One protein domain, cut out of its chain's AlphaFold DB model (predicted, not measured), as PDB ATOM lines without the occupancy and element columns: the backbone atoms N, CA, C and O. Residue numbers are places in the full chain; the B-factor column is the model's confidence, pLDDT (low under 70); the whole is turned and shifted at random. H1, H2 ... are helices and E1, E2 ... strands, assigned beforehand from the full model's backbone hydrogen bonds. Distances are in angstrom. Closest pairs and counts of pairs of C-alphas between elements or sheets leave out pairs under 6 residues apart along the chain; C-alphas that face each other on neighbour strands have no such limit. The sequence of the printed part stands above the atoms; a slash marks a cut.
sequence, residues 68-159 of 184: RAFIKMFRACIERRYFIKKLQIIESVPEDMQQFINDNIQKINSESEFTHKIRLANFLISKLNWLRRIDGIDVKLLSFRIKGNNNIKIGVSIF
ATOM      1  N   ARG A  68      13.271  41.409 -29.887       90.31
ATOM      2  CA  ARG A  68      12.220  40.843 -30.749       90.31
ATOM      3  C   ARG A  68      11.827  39.434 -30.299       90.31
ATOM      4  O   ARG A  68      10.638  39.123 -30.285       90.31
ATOM      5  N   ALA A  69      12.800  38.597 -29.942       92.06
ATOM      6  CA  ALA A  69      12.539  37.262 -29.413       92.06
ATOM      7  C   ALA A  69      11.849  37.329 -28.042       92.06
ATOM      8  O   ALA A  69      10.890  36.593 -27.820       92.06
ATOM      9  N   PHE A  70      12.245  38.263 -27.171       93.75
ATOM     10  CA  PHE A  70      11.558  38.496 -25.897       93.75
ATOM     11  C   PHE A  70      10.104  38.921 -26.066       93.75
ATOM     12  O   PHE A  70       9.239  38.375 -25.394       93.75
ATOM     13  N   ILE A  71       9.810  39.842 -26.983       92.81
ATOM     14  CA  ILE A  71       8.435  40.279 -27.255       92.81
ATOM     15  C   ILE A  71       7.588  39.115 -27.788       92.81
ATOM     16  O   ILE A  71       6.453  38.926 -27.346       92.81
ATOM     17  N   LYS A  72       8.140  38.300 -28.703       93.81
ATOM     18  CA  LYS A  72       7.477  37.070 -29.173       93.81
ATOM     19  C   LYS A  72       7.211  36.108 -28.009       93.81
ATOM     20  O   LYS A  72       6.119  35.557 -27.921       93.81
ATOM     21  N   MET A  73       8.182  35.932 -27.113       94.56
ATOM     22  CA  MET A  73       8.049  35.070 -25.937       94.56
ATOM     23  C   MET A  73       6.998  35.571 -24.967       94.56
ATOM     24  O   MET A  73       6.141  34.803 -24.556       94.56
ATOM     25  N   PHE A  74       7.029  36.862 -24.652       95.62
ATOM     26  CA  PHE A  74       6.045  37.507 -23.800       95.62
ATOM     27  C   PHE A  74       4.635  37.254 -24.335       95.62
ATOM     28  O   PHE A  74       3.794  36.742 -23.601       95.62
ATOM     29  N   ARG A  75       4.405  37.493 -25.633       95.81
ATOM     30  CA  ARG A  75       3.127  37.187 -26.288       95.81
ATOM     31  C   ARG A  75       2.736  35.715 -26.137       95.81
ATOM     32  O   ARG A  75       1.619  35.433 -25.714       95.81
ATOM     33  N   ALA A  76       3.652  34.793 -26.434       95.12
ATOM     34  CA  ALA A  76       3.395  33.359 -26.321       95.12
ATOM     35  C   ALA A  76       3.059  32.936 -24.877       95.12
ATOM     36  O   ALA A  76       2.175  32.109 -24.669       95.12
ATOM     37  N   CYS A  77       3.701  33.537 -23.872       95.44
ATOM     38  CA  CYS A  77       3.373  33.308 -22.467       95.44
ATOM     39  C   CYS A  77       1.949  33.780 -22.128       95.44
ATOM     40  O   CYS A  77       1.236  33.074 -21.417       95.44
ATOM     41  N   ILE A  78       1.504  34.928 -22.660       95.44
ATOM     42  CA  ILE A  78       0.120  35.400 -22.478       95.44
ATOM     43  C   ILE A  78      -0.881  34.448 -23.141       95.44
ATOM     44  O   ILE A  78      -1.876  34.080 -22.517       95.44
ATOM     45  N   GLU A  79      -0.605  34.008 -24.370       93.94
ATOM     46  CA  GLU A  79      -1.454  33.065 -25.114       93.94
ATOM     47  C   GLU A  79      -1.589  31.720 -24.382       93.94
ATOM     48  O   GLU A  79      -2.678  31.150 -24.329       93.94
ATOM     49  N   ARG A  80      -0.513  31.258 -23.732       92.75
ATOM     50  CA  ARG A  80      -0.504  30.061 -22.874       92.75
ATOM     51  C   ARG A  80      -0.999  30.315 -21.441       92.75
ATOM     52  O   ARG A  80      -0.963  29.413 -20.609       92.75
ATOM     53  N   ARG A  81      -1.489  31.525 -21.143       93.06
ATOM     54  CA  ARG A  81      -2.006  31.942 -19.824       93.06
ATOM     55  C   ARG A  81      -0.998  31.779 -18.681       93.06
ATOM     56  O   ARG A  81      -1.388  31.586 -17.529       93.06
ATOM     57  N   TYR A  82       0.293  31.880 -18.977       94.94
ATOM     58  CA  TYR A  82       1.324  31.894 -17.947       94.94
ATOM     59  C   TYR A  82       1.282  33.195 -17.157       94.94
ATOM     60  O   TYR A  82       0.948  34.263 -17.673       94.94
ATOM     61  N   PHE A  83       1.668  33.103 -15.889       95.38
ATOM     62  CA  PHE A  83       1.796  34.277 -15.040       95.38
ATOM     63  C   PHE A  83       3.140  34.952 -15.315       95.38
ATOM     64  O   PHE A  83       4.190  34.343 -15.095       95.38
ATOM     65  N   ILE A  84       3.129  36.207 -15.758       97.12
ATOM     66  CA  ILE A  84       4.362  36.955 -16.018       97.12
ATOM     67  C   ILE A  84       4.858  37.556 -14.708       97.12
ATOM     68  O   ILE A  84       4.210  38.413 -14.123       97.12
ATOM     69  N   LYS A  85       6.022  37.118 -14.232       96.12
ATOM     70  CA  LYS A  85       6.608  37.626 -12.989       96.12
ATOM     71  C   LYS A  85       7.308  38.965 -13.209       96.12
ATOM     72  O   LYS A  85       7.193  39.845 -12.365       96.12
ATOM     73  N   LYS A  86       8.077  39.089 -14.294       95.06
ATOM     74  CA  LYS A  86       8.908  40.271 -14.555       95.06
ATOM     75  C   LYS A  86       9.242  40.391 -16.039       95.06
ATOM     76  O   LYS A  86       9.574  39.389 -16.664       95.06
ATOM     77  N   LEU A  87       9.230  41.612 -16.562       95.06
ATOM     78  CA  LEU A  87       9.913  41.994 -17.797       95.06
ATOM     79  C   LEU A  87      10.817  43.174 -17.445       95.06
ATOM     80  O   LEU A  87      10.330  44.216 -17.009       95.06
ATOM     81  N   GLN A  88      12.122  42.988 -17.577       92.38
ATOM     82  CA  GLN A  88      13.111  43.995 -17.215       92.38
ATOM     83  C   GLN A  88      13.841  44.468 -18.464       92.38
ATOM     84  O   GLN A  88      14.353  43.651 -19.232       92.38
ATOM     85  N   ILE A  89      13.903  45.783 -18.638       90.81
ATOM     86  CA  ILE A  89      14.707  46.442 -19.670       90.81
ATOM     87  C   ILE A  89      16.120  46.686 -19.110       90.81
ATOM     88  O   ILE A  89      16.331  46.612 -17.896       90.81
ATOM     89  N   ILE A  90      17.120  46.879 -19.971       85.19
ATOM     90  CA  ILE A  90      18.472  47.264 -19.538       85.19
ATOM     91  C   ILE A  90      18.412  48.548 -18.686       85.19
ATOM     92  O   ILE A  90      17.588  49.424 -18.921       85.19
ATOM     93  N   GLU A  91      19.288  48.632 -17.682       70.50
ATOM     94  CA  GLU A  91      19.286  49.628 -16.591       70.50
ATOM     95  C   GLU A  91      19.478  51.085 -17.028       70.50
ATOM     96  O   GLU A  91      19.286  51.990 -16.229       70.50
ATOM     97  N   SER A  92      19.803  51.338 -18.294       71.75
ATOM     98  CA  SER A  92      19.923  52.686 -18.857       71.75
ATOM     99  C   SER A  92      18.574  53.379 -19.097       71.75
ATOM    100  O   SER A  92      18.527  54.406 -19.768       71.75
ATOM    101  N   VAL A  93      17.473  52.799 -18.617       76.00
ATOM    102  CA  VAL A  93      16.114  53.289 -18.830       76.00
ATOM    103  C   VAL A  93      15.577  53.941 -17.552       76.00
ATOM    104  O   VAL A  93      15.757  53.373 -16.475       76.00
ATOM    105  N   PRO A  94      14.886  55.090 -17.661       82.81
ATOM    106  CA  PRO A  94      14.232  55.749 -16.534       82.81
ATOM    107  C   PRO A  94      13.330  54.825 -15.688       82.81
ATOM    108  O   PRO A  94      12.639  53.942 -16.206       82.81
ATOM    109  N   GLU A  95      13.330  55.026 -14.365       84.94
ATOM    110  CA  GLU A  95      12.582  54.186 -13.413       84.94
ATOM    111  C   GLU A  95      11.065  54.210 -13.647       84.94
ATOM    112  O   GLU A  95      10.396  53.183 -13.506       84.94
ATOM    113  N   ASP A  96      10.523  55.356 -14.059       87.31
ATOM    114  CA  ASP A  96       9.111  55.544 -14.407       87.31
ATOM    115  C   ASP A  96       8.670  54.616 -15.551       87.31
ATOM    116  O   ASP A  96       7.569  54.059 -15.523       87.31
ATOM    117  N   MET A  97       9.548  54.360 -16.520       86.81
ATOM    118  CA  MET A  97       9.284  53.418 -17.603       86.81
ATOM    119  C   MET A  97       9.269  51.971 -17.101       86.81
ATOM    120  O   MET A  97       8.411  51.178 -17.505       86.81
ATOM    121  N   GLN A  98      10.182  51.608 -16.197       88.50
ATOM    122  CA  GLN A  98      10.168  50.278 -15.586       88.50
ATOM    123  C   GLN A  98       8.920  50.085 -14.711       88.50
ATOM    124  O   GLN A  98       8.326  49.001 -14.733       88.50
ATOM    125  N   GLN A  99       8.481  51.130 -14.005       92.25
ATOM    126  CA  GLN A  99       7.228  51.130 -13.253       92.25
ATOM    127  C   GLN A  99       6.021  50.966 -14.184       92.25
ATOM    128  O   GLN A  99       5.198  50.079 -13.961       92.25
ATOM    129  N   PHE A 100       5.968  51.711 -15.293       93.50
ATOM    130  CA  PHE A 100       4.927  51.569 -16.316       93.50
ATOM    131  C   PHE A 100       4.815  50.127 -16.833       93.50
ATOM    132  O   PHE A 100       3.709  49.593 -16.978       93.50
ATOM    133  N   ILE A 101       5.946  49.465 -17.101       93.75
ATOM    134  CA  ILE A 101       5.965  48.060 -17.534       93.75
ATOM    135  C   ILE A 101       5.399  47.150 -16.437       93.75
ATOM    136  O   ILE A 101       4.558  46.295 -16.728       93.75
ATOM    137  N   ASN A 102       5.830  47.342 -15.188       94.69
ATOM    138  CA  ASN A 102       5.378  46.541 -14.051       94.69
ATOM    139  C   ASN A 102       3.864  46.673 -13.826       94.69
ATOM    140  O   ASN A 102       3.183  45.655 -13.684       94.69
ATOM    141  N   ASP A 103       3.325  47.892 -13.877       96.81
ATOM    142  CA  ASP A 103       1.893  48.156 -13.701       96.81
ATOM    143  C   ASP A 103       1.058  47.478 -14.794       96.81
ATOM    144  O   ASP A 103       0.027  46.858 -14.519       96.81
ATOM    145  N   ASN A 104       1.512  47.540 -16.050       97.19
ATOM    146  CA  ASN A 104       0.832  46.855 -17.150       97.19
ATOM    147  C   ASN A 104       0.904  45.331 -17.006       97.19
ATOM    148  O   ASN A 104      -0.081  44.649 -17.279       97.19
ATOM    149  N   ILE A 105       2.028  44.780 -16.537       97.12
ATOM    150  CA  ILE A 105       2.141  43.343 -16.248       97.12
ATOM    151  C   ILE A 105       1.169  42.923 -15.147       97.12
ATOM    152  O   ILE A 105       0.521  41.883 -15.281       97.12
ATOM    153  N   GLN A 106       1.027  43.717 -14.084       97.06
ATOM    154  CA  GLN A 106       0.057  43.440 -13.025       97.06
ATOM    155  C   GLN A 106      -1.373  43.426 -13.570       97.06
ATOM    156  O   GLN A 106      -2.071  42.435 -13.362       97.06
ATOM    157  N   LYS A 107      -1.757  44.448 -14.350       97.44
ATOM    158  CA  LYS A 107      -3.070  44.520 -15.018       97.44
ATOM    159  C   LYS A 107      -3.329  43.309 -15.913       97.44
ATOM    160  O   LYS A 107      -4.394  42.704 -15.848       97.44
ATOM    161  N   ILE A 108      -2.340  42.918 -16.720       97.56
ATOM    162  CA  ILE A 108      -2.427  41.733 -17.581       97.56
ATOM    163  C   ILE A 108      -2.618  40.473 -16.735       97.56
ATOM    164  O   ILE A 108      -3.473  39.654 -17.051       97.56
ATOM    165  N   ASN A 109      -1.848  40.289 -15.663       96.75
ATOM    166  CA  ASN A 109      -1.949  39.092 -14.828       96.75
ATOM    167  C   ASN A 109      -3.287  38.991 -14.082       96.75
ATOM    168  O   ASN A 109      -3.790  37.876 -13.939       96.75
ATOM    169  N   SER A 110      -3.842  40.117 -13.619       96.50
ATOM    170  CA  SER A 110      -5.126  40.168 -12.908       96.50
ATOM    171  C   SER A 110      -6.338  40.015 -13.825       96.50
ATOM    172  O   SER A 110      -7.415  39.679 -13.344       96.50
ATOM    173  N   GLU A 111      -6.177  40.249 -15.130       97.31
ATOM    174  CA  GLU A 111      -7.271  40.146 -16.091       97.31
ATOM    175  C   GLU A 111      -7.697  38.683 -16.316       97.31
ATOM    176  O   GLU A 111      -6.889  37.814 -16.691       97.31
ATOM    177  N   SER A 112      -8.985  38.425 -16.087       93.88
ATOM    178  CA  SER A 112      -9.625  37.114 -16.208       93.88
ATOM    179  C   SER A 112     -10.217  36.891 -17.602       93.88
ATOM    180  O   SER A 112     -10.190  35.764 -18.105       93.88
ATOM    181  N   GLU A 113     -10.688  37.955 -18.256       96.75
ATOM    182  CA  GLU A 113     -11.286  37.919 -19.587       96.75
ATOM    183  C   GLU A 113     -10.176  37.866 -20.645       96.75
ATOM    184  O   GLU A 113      -9.373  38.787 -20.813       96.75
ATOM    185  N   PHE A 114     -10.076  36.734 -21.347       94.94
ATOM    186  CA  PHE A 114      -8.921  36.455 -22.202       94.94
ATOM    187  C   PHE A 114      -8.781  37.450 -23.364       94.94
ATOM    188  O   PHE A 114      -7.659  37.823 -23.712       94.94
ATOM    189  N   THR A 115      -9.886  37.927 -23.940       96.62
ATOM    190  CA  THR A 115      -9.844  38.906 -25.037       96.62
ATOM    191  C   THR A 115      -9.289  40.231 -24.539       96.62
ATOM    192  O   THR A 115      -8.404  40.809 -25.177       96.62
ATOM    193  N   HIS A 116      -9.750  40.696 -23.376       97.25
ATOM    194  CA  HIS A 116      -9.219  41.906 -22.761       97.25
ATOM    195  C   HIS A 116      -7.751  41.748 -22.345       97.25
ATOM    196  O   HIS A 116      -6.938  42.619 -22.660       97.25
ATOM    197  N   LYS A 117      -7.363  40.597 -21.778       97.19
ATOM    198  CA  LYS A 117      -5.958  40.265 -21.474       97.19
ATOM    199  C   LYS A 117      -5.062  40.392 -22.709       97.19
ATOM    200  O   LYS A 117      -3.987  40.990 -22.632       97.19
ATOM    201  N   ILE A 118      -5.504  39.878 -23.859       97.44
ATOM    202  CA  ILE A 118      -4.767  39.992 -25.127       97.44
ATOM    203  C   ILE A 118      -4.681  41.451 -25.597       97.44
ATOM    204  O   ILE A 118      -3.624  41.874 -26.067       97.44
ATOM    205  N   ARG A 119      -5.742  42.252 -25.439       97.50
ATOM    206  CA  ARG A 119      -5.712  43.692 -25.765       97.50
ATOM    207  C   ARG A 119      -4.704  44.451 -24.900       97.50
ATOM    208  O   ARG A 119      -3.890  45.193 -25.448       97.50
ATOM    209  N   LEU A 120      -4.699  44.215 -23.587       97.69
ATOM    210  CA  LEU A 120      -3.727  44.801 -22.656       97.69
ATOM    211  C   LEU A 120      -2.289  44.393 -23.015       97.69
ATOM    212  O   LEU A 120      -1.393  45.237 -23.072       97.69
ATOM    213  N   ALA A 121      -2.070  43.114 -23.336       97.38
ATOM    214  CA  ALA A 121      -0.768  42.625 -23.777       97.38
ATOM    215  C   ALA A 121      -0.312  43.283 -25.088       97.38
ATOM    216  O   ALA A 121       0.834  43.722 -25.185       97.38
ATOM    217  N   ASN A 122      -1.201  43.411 -26.076       97.75
ATOM    218  CA  ASN A 122      -0.900  44.075 -27.345       97.75
ATOM    219  C   ASN A 122      -0.583  45.562 -27.157       97.75
ATOM    220  O   ASN A 122       0.330  46.075 -27.808       97.75
ATOM    221  N   PHE A 123      -1.278  46.241 -26.241       97.50
ATOM    222  CA  PHE A 123      -0.963  47.618 -25.876       97.50
ATOM    223  C   PHE A 123       0.467  47.730 -25.330       97.50
ATOM    224  O   PHE A 123       1.266  48.492 -25.880       97.50
ATOM    225  N   LEU A 124       0.837  46.914 -24.338       96.44
ATOM    226  CA  LEU A 124       2.199  46.919 -23.791       96.44
ATOM    227  C   LEU A 124       3.249  46.568 -24.861       96.44
ATOM    228  O   LEU A 124       4.250  47.267 -24.998       96.44
ATOM    229  N   ILE A 125       3.001  45.541 -25.680       95.75
ATOM    230  CA  ILE A 125       3.879  45.152 -26.797       95.75
ATOM    231  C   ILE A 125       4.073  46.305 -27.790       95.75
ATOM    232  O   ILE A 125       5.178  46.492 -28.305       95.75
ATOM    233  N   SER A 126       3.026  47.081 -28.080       95.50
ATOM    234  CA  SER A 126       3.127  48.233 -28.982       95.50
ATOM    235  C   SER A 126       4.061  49.306 -28.418       95.50
ATOM    236  O   SER A 126       4.924  49.805 -29.141       95.50
ATOM    237  N   LYS A 127       3.972  49.578 -27.109       92.50
ATOM    238  CA  LYS A 127       4.834  50.534 -26.408       92.50
ATOM    239  C   LYS A 127       6.281  50.057 -26.353       92.50
ATOM    240  O   LYS A 127       7.170  50.809 -26.730       92.50
ATOM    241  N   LEU A 128       6.518  48.791 -26.016       91.81
ATOM    242  CA  LEU A 128       7.860  48.197 -26.041       91.81
ATOM    243  C   LEU A 128       8.493  48.248 -27.439       91.81
ATOM    244  O   LEU A 128       9.679  48.529 -27.582       91.81
ATOM    245  N   ASN A 129       7.706  48.005 -28.489       91.69
ATOM    246  CA  ASN A 129       8.194  48.114 -29.863       91.69
ATOM    247  C   ASN A 129       8.508  49.551 -30.278       91.69
ATOM    248  O   ASN A 129       9.424  49.741 -31.074       91.69
ATOM    249  N   TRP A 130       7.736  50.524 -29.798       89.75
ATOM    250  CA  TRP A 130       7.984  51.944 -30.036       89.75
ATOM    251  C   TRP A 130       9.285  52.385 -29.357       89.75
ATOM    252  O   TRP A 130      10.185  52.861 -30.044       89.75
ATOM    253  N   LEU A 131       9.439  52.071 -28.067       85.00
ATOM    254  CA  LEU A 131      10.658  52.333 -27.297       85.00
ATOM    255  C   LEU A 131      11.891  51.699 -27.952       85.00
ATOM    256  O   LEU A 131      12.910  52.349 -28.137       85.00
ATOM    257  N   ARG A 132      11.789  50.438 -28.396       86.50
ATOM    258  CA  ARG A 132      12.889  49.752 -29.096       86.50
ATOM    259  C   ARG A 132      13.333  50.483 -30.368       86.50
ATOM    260  O   ARG A 132      14.493  50.384 -30.747       86.50
ATOM    261  N   ARG A 133      12.406  51.137 -31.076       85.94
ATOM    262  CA  ARG A 133      12.709  51.837 -32.336       85.94
ATOM    263  C   ARG A 133      13.322  53.214 -32.111       85.94
ATOM    264  O   ARG A 133      14.129  53.615 -32.936       85.94
ATOM    265  N   ILE A 134      12.902  53.921 -31.066       82.25
ATOM    266  CA  ILE A 134      13.298  55.316 -30.828       82.25
ATOM    267  C   ILE A 134      14.481  55.389 -29.867       82.25
ATOM    268  O   ILE A 134      15.489  56.000 -30.196       82.25
ATOM    269  N   ASP A 135      14.384  54.695 -28.737       73.06
ATOM    270  CA  ASP A 135      15.350  54.779 -27.639       73.06
ATOM    271  C   ASP A 135      16.372  53.633 -27.669       73.06
ATOM    272  O   ASP A 135      17.231  53.524 -26.798       73.06
ATOM    273  N   GLY A 136      16.260  52.725 -28.646       80.62
ATOM    274  CA  GLY A 136      17.177  51.595 -28.797       80.62
ATOM    275  C   GLY A 136      17.169  50.627 -27.609       80.62
ATOM    276  O   GLY A 136      18.138  49.892 -27.426       80.62
ATOM    277  N   ILE A 137      16.102  50.620 -26.799       82.69
ATOM    278  CA  ILE A 137      16.058  49.798 -25.588       82.69
ATOM    279  C   ILE A 137      16.177  48.308 -25.906       82.69
ATOM    280  O   ILE A 137      15.620  47.814 -26.895       82.69
ATOM    281  N   ASP A 138      16.841  47.579 -25.009       87.25
ATOM    282  CA  ASP A 138      16.915  46.124 -25.066       87.25
ATOM    283  C   ASP A 138      16.368  45.482 -23.785       87.25
ATOM    284  O   ASP A 138      16.507  46.005 -22.678       87.25
ATOM    285  N   VAL A 139      15.703  44.340 -23.932       91.88
ATOM    286  CA  VAL A 139      15.139  43.581 -22.815       91.88
ATOM    287  C   VAL A 139      16.262  42.779 -22.166       91.88
ATOM    288  O   VAL A 139      16.870  41.946 -22.825       91.88
ATOM    289  N   LYS A 140      16.504  42.982 -20.868       93.31
ATOM    290  CA  LYS A 140      17.496  42.241 -20.072       93.31
ATOM    291  C   LYS A 140      16.992  40.852 -19.679       93.31
ATOM    292  O   LYS A 140      17.755  39.886 -19.705       93.31
ATOM    293  N   LEU A 141      15.723  40.760 -19.273       95.06
ATOM    294  CA  LEU A 141      15.156  39.567 -18.642       95.06
ATOM    295  C   LEU A 141      13.638  39.479 -18.840       95.06
ATOM    296  O   LEU A 141      12.920  40.464 -18.662       95.06
ATOM    297  N   LEU A 142      13.150  38.266 -19.094       96.75
ATOM    298  CA  LEU A 142      11.744  37.885 -18.953       96.75
ATOM    299  C   LEU A 142      11.629  36.713 -17.972       96.75
ATOM    300  O   LEU A 142      12.233  35.663 -18.184       96.75
ATOM    301  N   SER A 143      10.816  36.878 -16.930       97.44
ATOM    302  CA  SER A 143      10.502  35.837 -15.949       97.44
ATOM    303  C   SER A 143       9.007  35.554 -15.909       97.44
ATOM    304  O   SER A 143       8.191  36.477 -15.864       97.44
ATOM    305  N   PHE A 144       8.633  34.282 -15.849       97.00
ATOM    306  CA  PHE A 144       7.242  33.832 -15.798       97.00
ATOM    307  C   PHE A 144       7.113  32.530 -15.003       97.00
ATOM    308  O   PHE A 144       8.110  31.952 -14.573       97.00
ATOM    309  N   ARG A 145       5.877  32.107 -14.743       95.56
ATOM    310  CA  ARG A 145       5.568  30.856 -14.050       95.56
ATOM    311  C   ARG A 145       4.698  29.962 -14.915       95.56
ATOM    312  O   ARG A 145       3.647  30.401 -15.387       95.56
ATOM    313  N   ILE A 146       5.132  28.715 -15.041       92.31
ATOM    314  CA  ILE A 146       4.410  27.624 -15.693       92.31
ATOM    315  C   ILE A 146       3.799  26.738 -14.602       92.31
ATOM    316  O   ILE A 146       4.318  26.654 -13.486       92.31
ATOM    317  N   LYS A 147       2.663  26.112 -14.895       86.44
ATOM    318  CA  LYS A 147       2.019  25.165 -13.988       86.44
ATOM    319  C   LYS A 147       2.605  23.770 -14.232       86.44
ATOM    320  O   LYS A 147       2.387  23.217 -15.298       86.44
ATOM    321  N   GLY A 148       3.334  23.224 -13.261       79.25
ATOM    322  CA  GLY A 148       3.881  21.866 -13.338       79.25
ATOM    323  C   GLY A 148       2.847  20.777 -13.038       79.25
ATOM    324  O   GLY A 148       1.699  21.067 -12.683       79.25
ATOM    325  N   ASN A 149       3.296  19.519 -13.094       73.69
ATOM    326  CA  ASN A 149       2.460  18.312 -12.968       73.69
ATOM    327  C   ASN A 149       1.617  18.248 -11.676       73.69
ATOM    328  O   ASN A 149       0.539  17.664 -11.683       73.69
ATOM    329  N   ASN A 150       2.041  18.921 -10.598       75.00
ATOM    330  CA  ASN A 150       1.354  18.923  -9.296       75.00
ATOM    331  C   ASN A 150       0.646  20.251  -8.968       75.00
ATOM    332  O   ASN A 150       0.516  20.615  -7.802       75.00
ATOM    333  N   ASN A 151       0.259  21.042  -9.975       74.44
ATOM    334  CA  ASN A 151      -0.235  22.422  -9.811       74.44
ATOM    335  C   ASN A 151       0.772  23.399  -9.163       74.44
ATOM    336  O   ASN A 151       0.438  24.566  -8.944       74.44
ATOM    337  N   ILE A 152       2.002  22.957  -8.892       82.56
ATOM    338  CA  ILE A 152       3.088  23.797  -8.382       82.56
ATOM    339  C   ILE A 152       3.514  24.757  -9.496       82.56
ATOM    340  O   ILE A 152       3.700  24.361 -10.646       82.56
ATOM    341  N   LYS A 153       3.647  26.042  -9.159       88.62
ATOM    342  CA  LYS A 153       4.103  27.071 -10.098       88.62
ATOM    343  C   LYS A 153       5.627  27.042 -10.184       88.62
ATOM    344  O   LYS A 153       6.289  27.448  -9.233       88.62
ATOM    345  N   ILE A 154       6.151  26.625 -11.328       91.69
ATOM    346  CA  ILE A 154       7.586  26.541 -11.604       91.69
ATOM    347  C   ILE A 154       8.027  27.845 -12.263       91.69
ATOM    348  O   ILE A 154       7.433  28.282 -13.254       91.69
ATOM    349  N   GLY A 155       9.025  28.508 -11.681       94.75
ATOM    350  CA  GLY A 155       9.599  29.727 -12.225       94.75
ATOM    351  C   GLY A 155      10.540  29.445 -13.388       94.75
ATOM    352  O   GLY A 155      11.355  28.525 -13.353       94.75
ATOM    353  N   VAL A 156      10.436  30.289 -14.410       95.94
ATOM    354  CA  VAL A 156      11.351  30.343 -15.548       95.94
ATOM    355  C   VAL A 156      11.845  31.775 -15.687       95.94
ATOM    356  O   VAL A 156      11.068  32.722 -15.552       95.94
ATOM    357  N   SER A 157      13.138  31.947 -15.938       96.75
ATOM    358  CA  SER A 157      13.773  33.240 -16.200       96.75
ATOM    359  C   SER A 157      14.707  33.126 -17.390       96.75
ATOM    360  O   SER A 157      15.549  32.236 -17.424       96.75
ATOM    361  N   ILE A 158      14.564  34.022 -18.360       95.81
ATOM    362  CA  ILE A 158      15.357  34.021 -19.588       95.81
ATOM    363  C   ILE A 158      16.052  35.365 -19.714       95.81
ATOM    364  O   ILE A 158      15.400  36.409 -19.704       95.81
ATOM    365  N   PHE A 159      17.369  35.323 -19.838       95.81
ATOM    366  CA  PHE A 159      18.247  36.483 -19.876       95.81
ATOM    367  C   PHE A 159      18.709  36.762 -21.307       95.81
ATOM    368  O   PHE A 159      18.821  35.854 -22.137       95.81
TER     369      PHE A 159
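This is residues 68 to 159 of the 184 residues of an uncharacterized protein of Clostridium autoethanogenum DSM 10061 (UniProt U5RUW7). A three-stranded antiparallel sheet has H1 over one of its faces and H2 beside its edge strand E1, while H3, the longest helix, lies away from the sheet and packs on both H1 and H2. H1, H3 and H2 run lengthwise side by side, and the E2 and E3 hairpin has its turn at one end of the longest axis. The printed part has 92 residues with three named helices and three named strands, in the order H1, E1, H2, H3, E2, E3; the sheet runs E1, E2, E3. The class is mixed, helices and strands. The whole is compact, with a radius of gyration of the C-alphas of 13.1 A, and its outline is elongated, 42 by 27 by 22 A.

H1 covers residues 68 to 79 and is 16.7 A long from first to last C-alpha, beginning at C-alpha 68 (12.220, 40.843, -30.749). E1 is residues 83 to 89, 18.3 A. H2 is residues 95 to 110, 22.6 A. H3 is residues 114 to 134, 30.4 A, ending at C-alpha 134 (13.298, 55.316, -30.828). E2 is residues 139 to 147, 24.3 A. E3 is residues 153 to 159, 19.6 A, ending at C-alpha 159 (18.247, 36.483, -19.876).

E2 is the inner strand, and E1 and E3 are edge strands. E1 and E2 are antiparallel at 173 degrees, with N 85 and O 143 at 2.8 A, within hydrogen-bond range. E2 and E3 form a hairpin, antiparallel at 162 degrees, with N 154 and O 146 at 2.8 A, also within range. H1 is on the sheet at a height of 9.3 A, over E1 and E2, along the strands at 23 degrees to E2 on the local plane; this gives two layers, a helix on one face of a sheet. The closest C-alphas of H1 and E2, those of Phe 70 and Val 139, are 6.9 A apart. H2 is on the sheet through E1; their closest C-alphas are those of Asn 109 and Phe 83, 6.1 A apart. H3 is not on the sheet. With its residues 117 to 124 alone it touches H2, and the closest C-alphas are those of Lys 117 and Ile 108, 5.5 A apart; the two form a helical hairpin, opposite ways at a shallow tilt of 19 degrees. With residues 117 to 125 alone H3 touches H1, and the closest C-alphas are those of Ile 125 and Ile 71, 6.7 A apart; they run opposite ways at a shallow tilt of 9 degrees. H1 and H2 are only just apart, with closest C-alphas at 8.4 A. In H1, H2 and H3 every O i to N i+4 pair is within hydrogen-bond range.

The two C-alphas farthest apart, those of Ile 134 and Asn 150, are 43.9 A apart. The printed part has no cut, and the five links between its elements are tight. The mean pLDDT of the printed part is 91.5, and no printed residue is under 70.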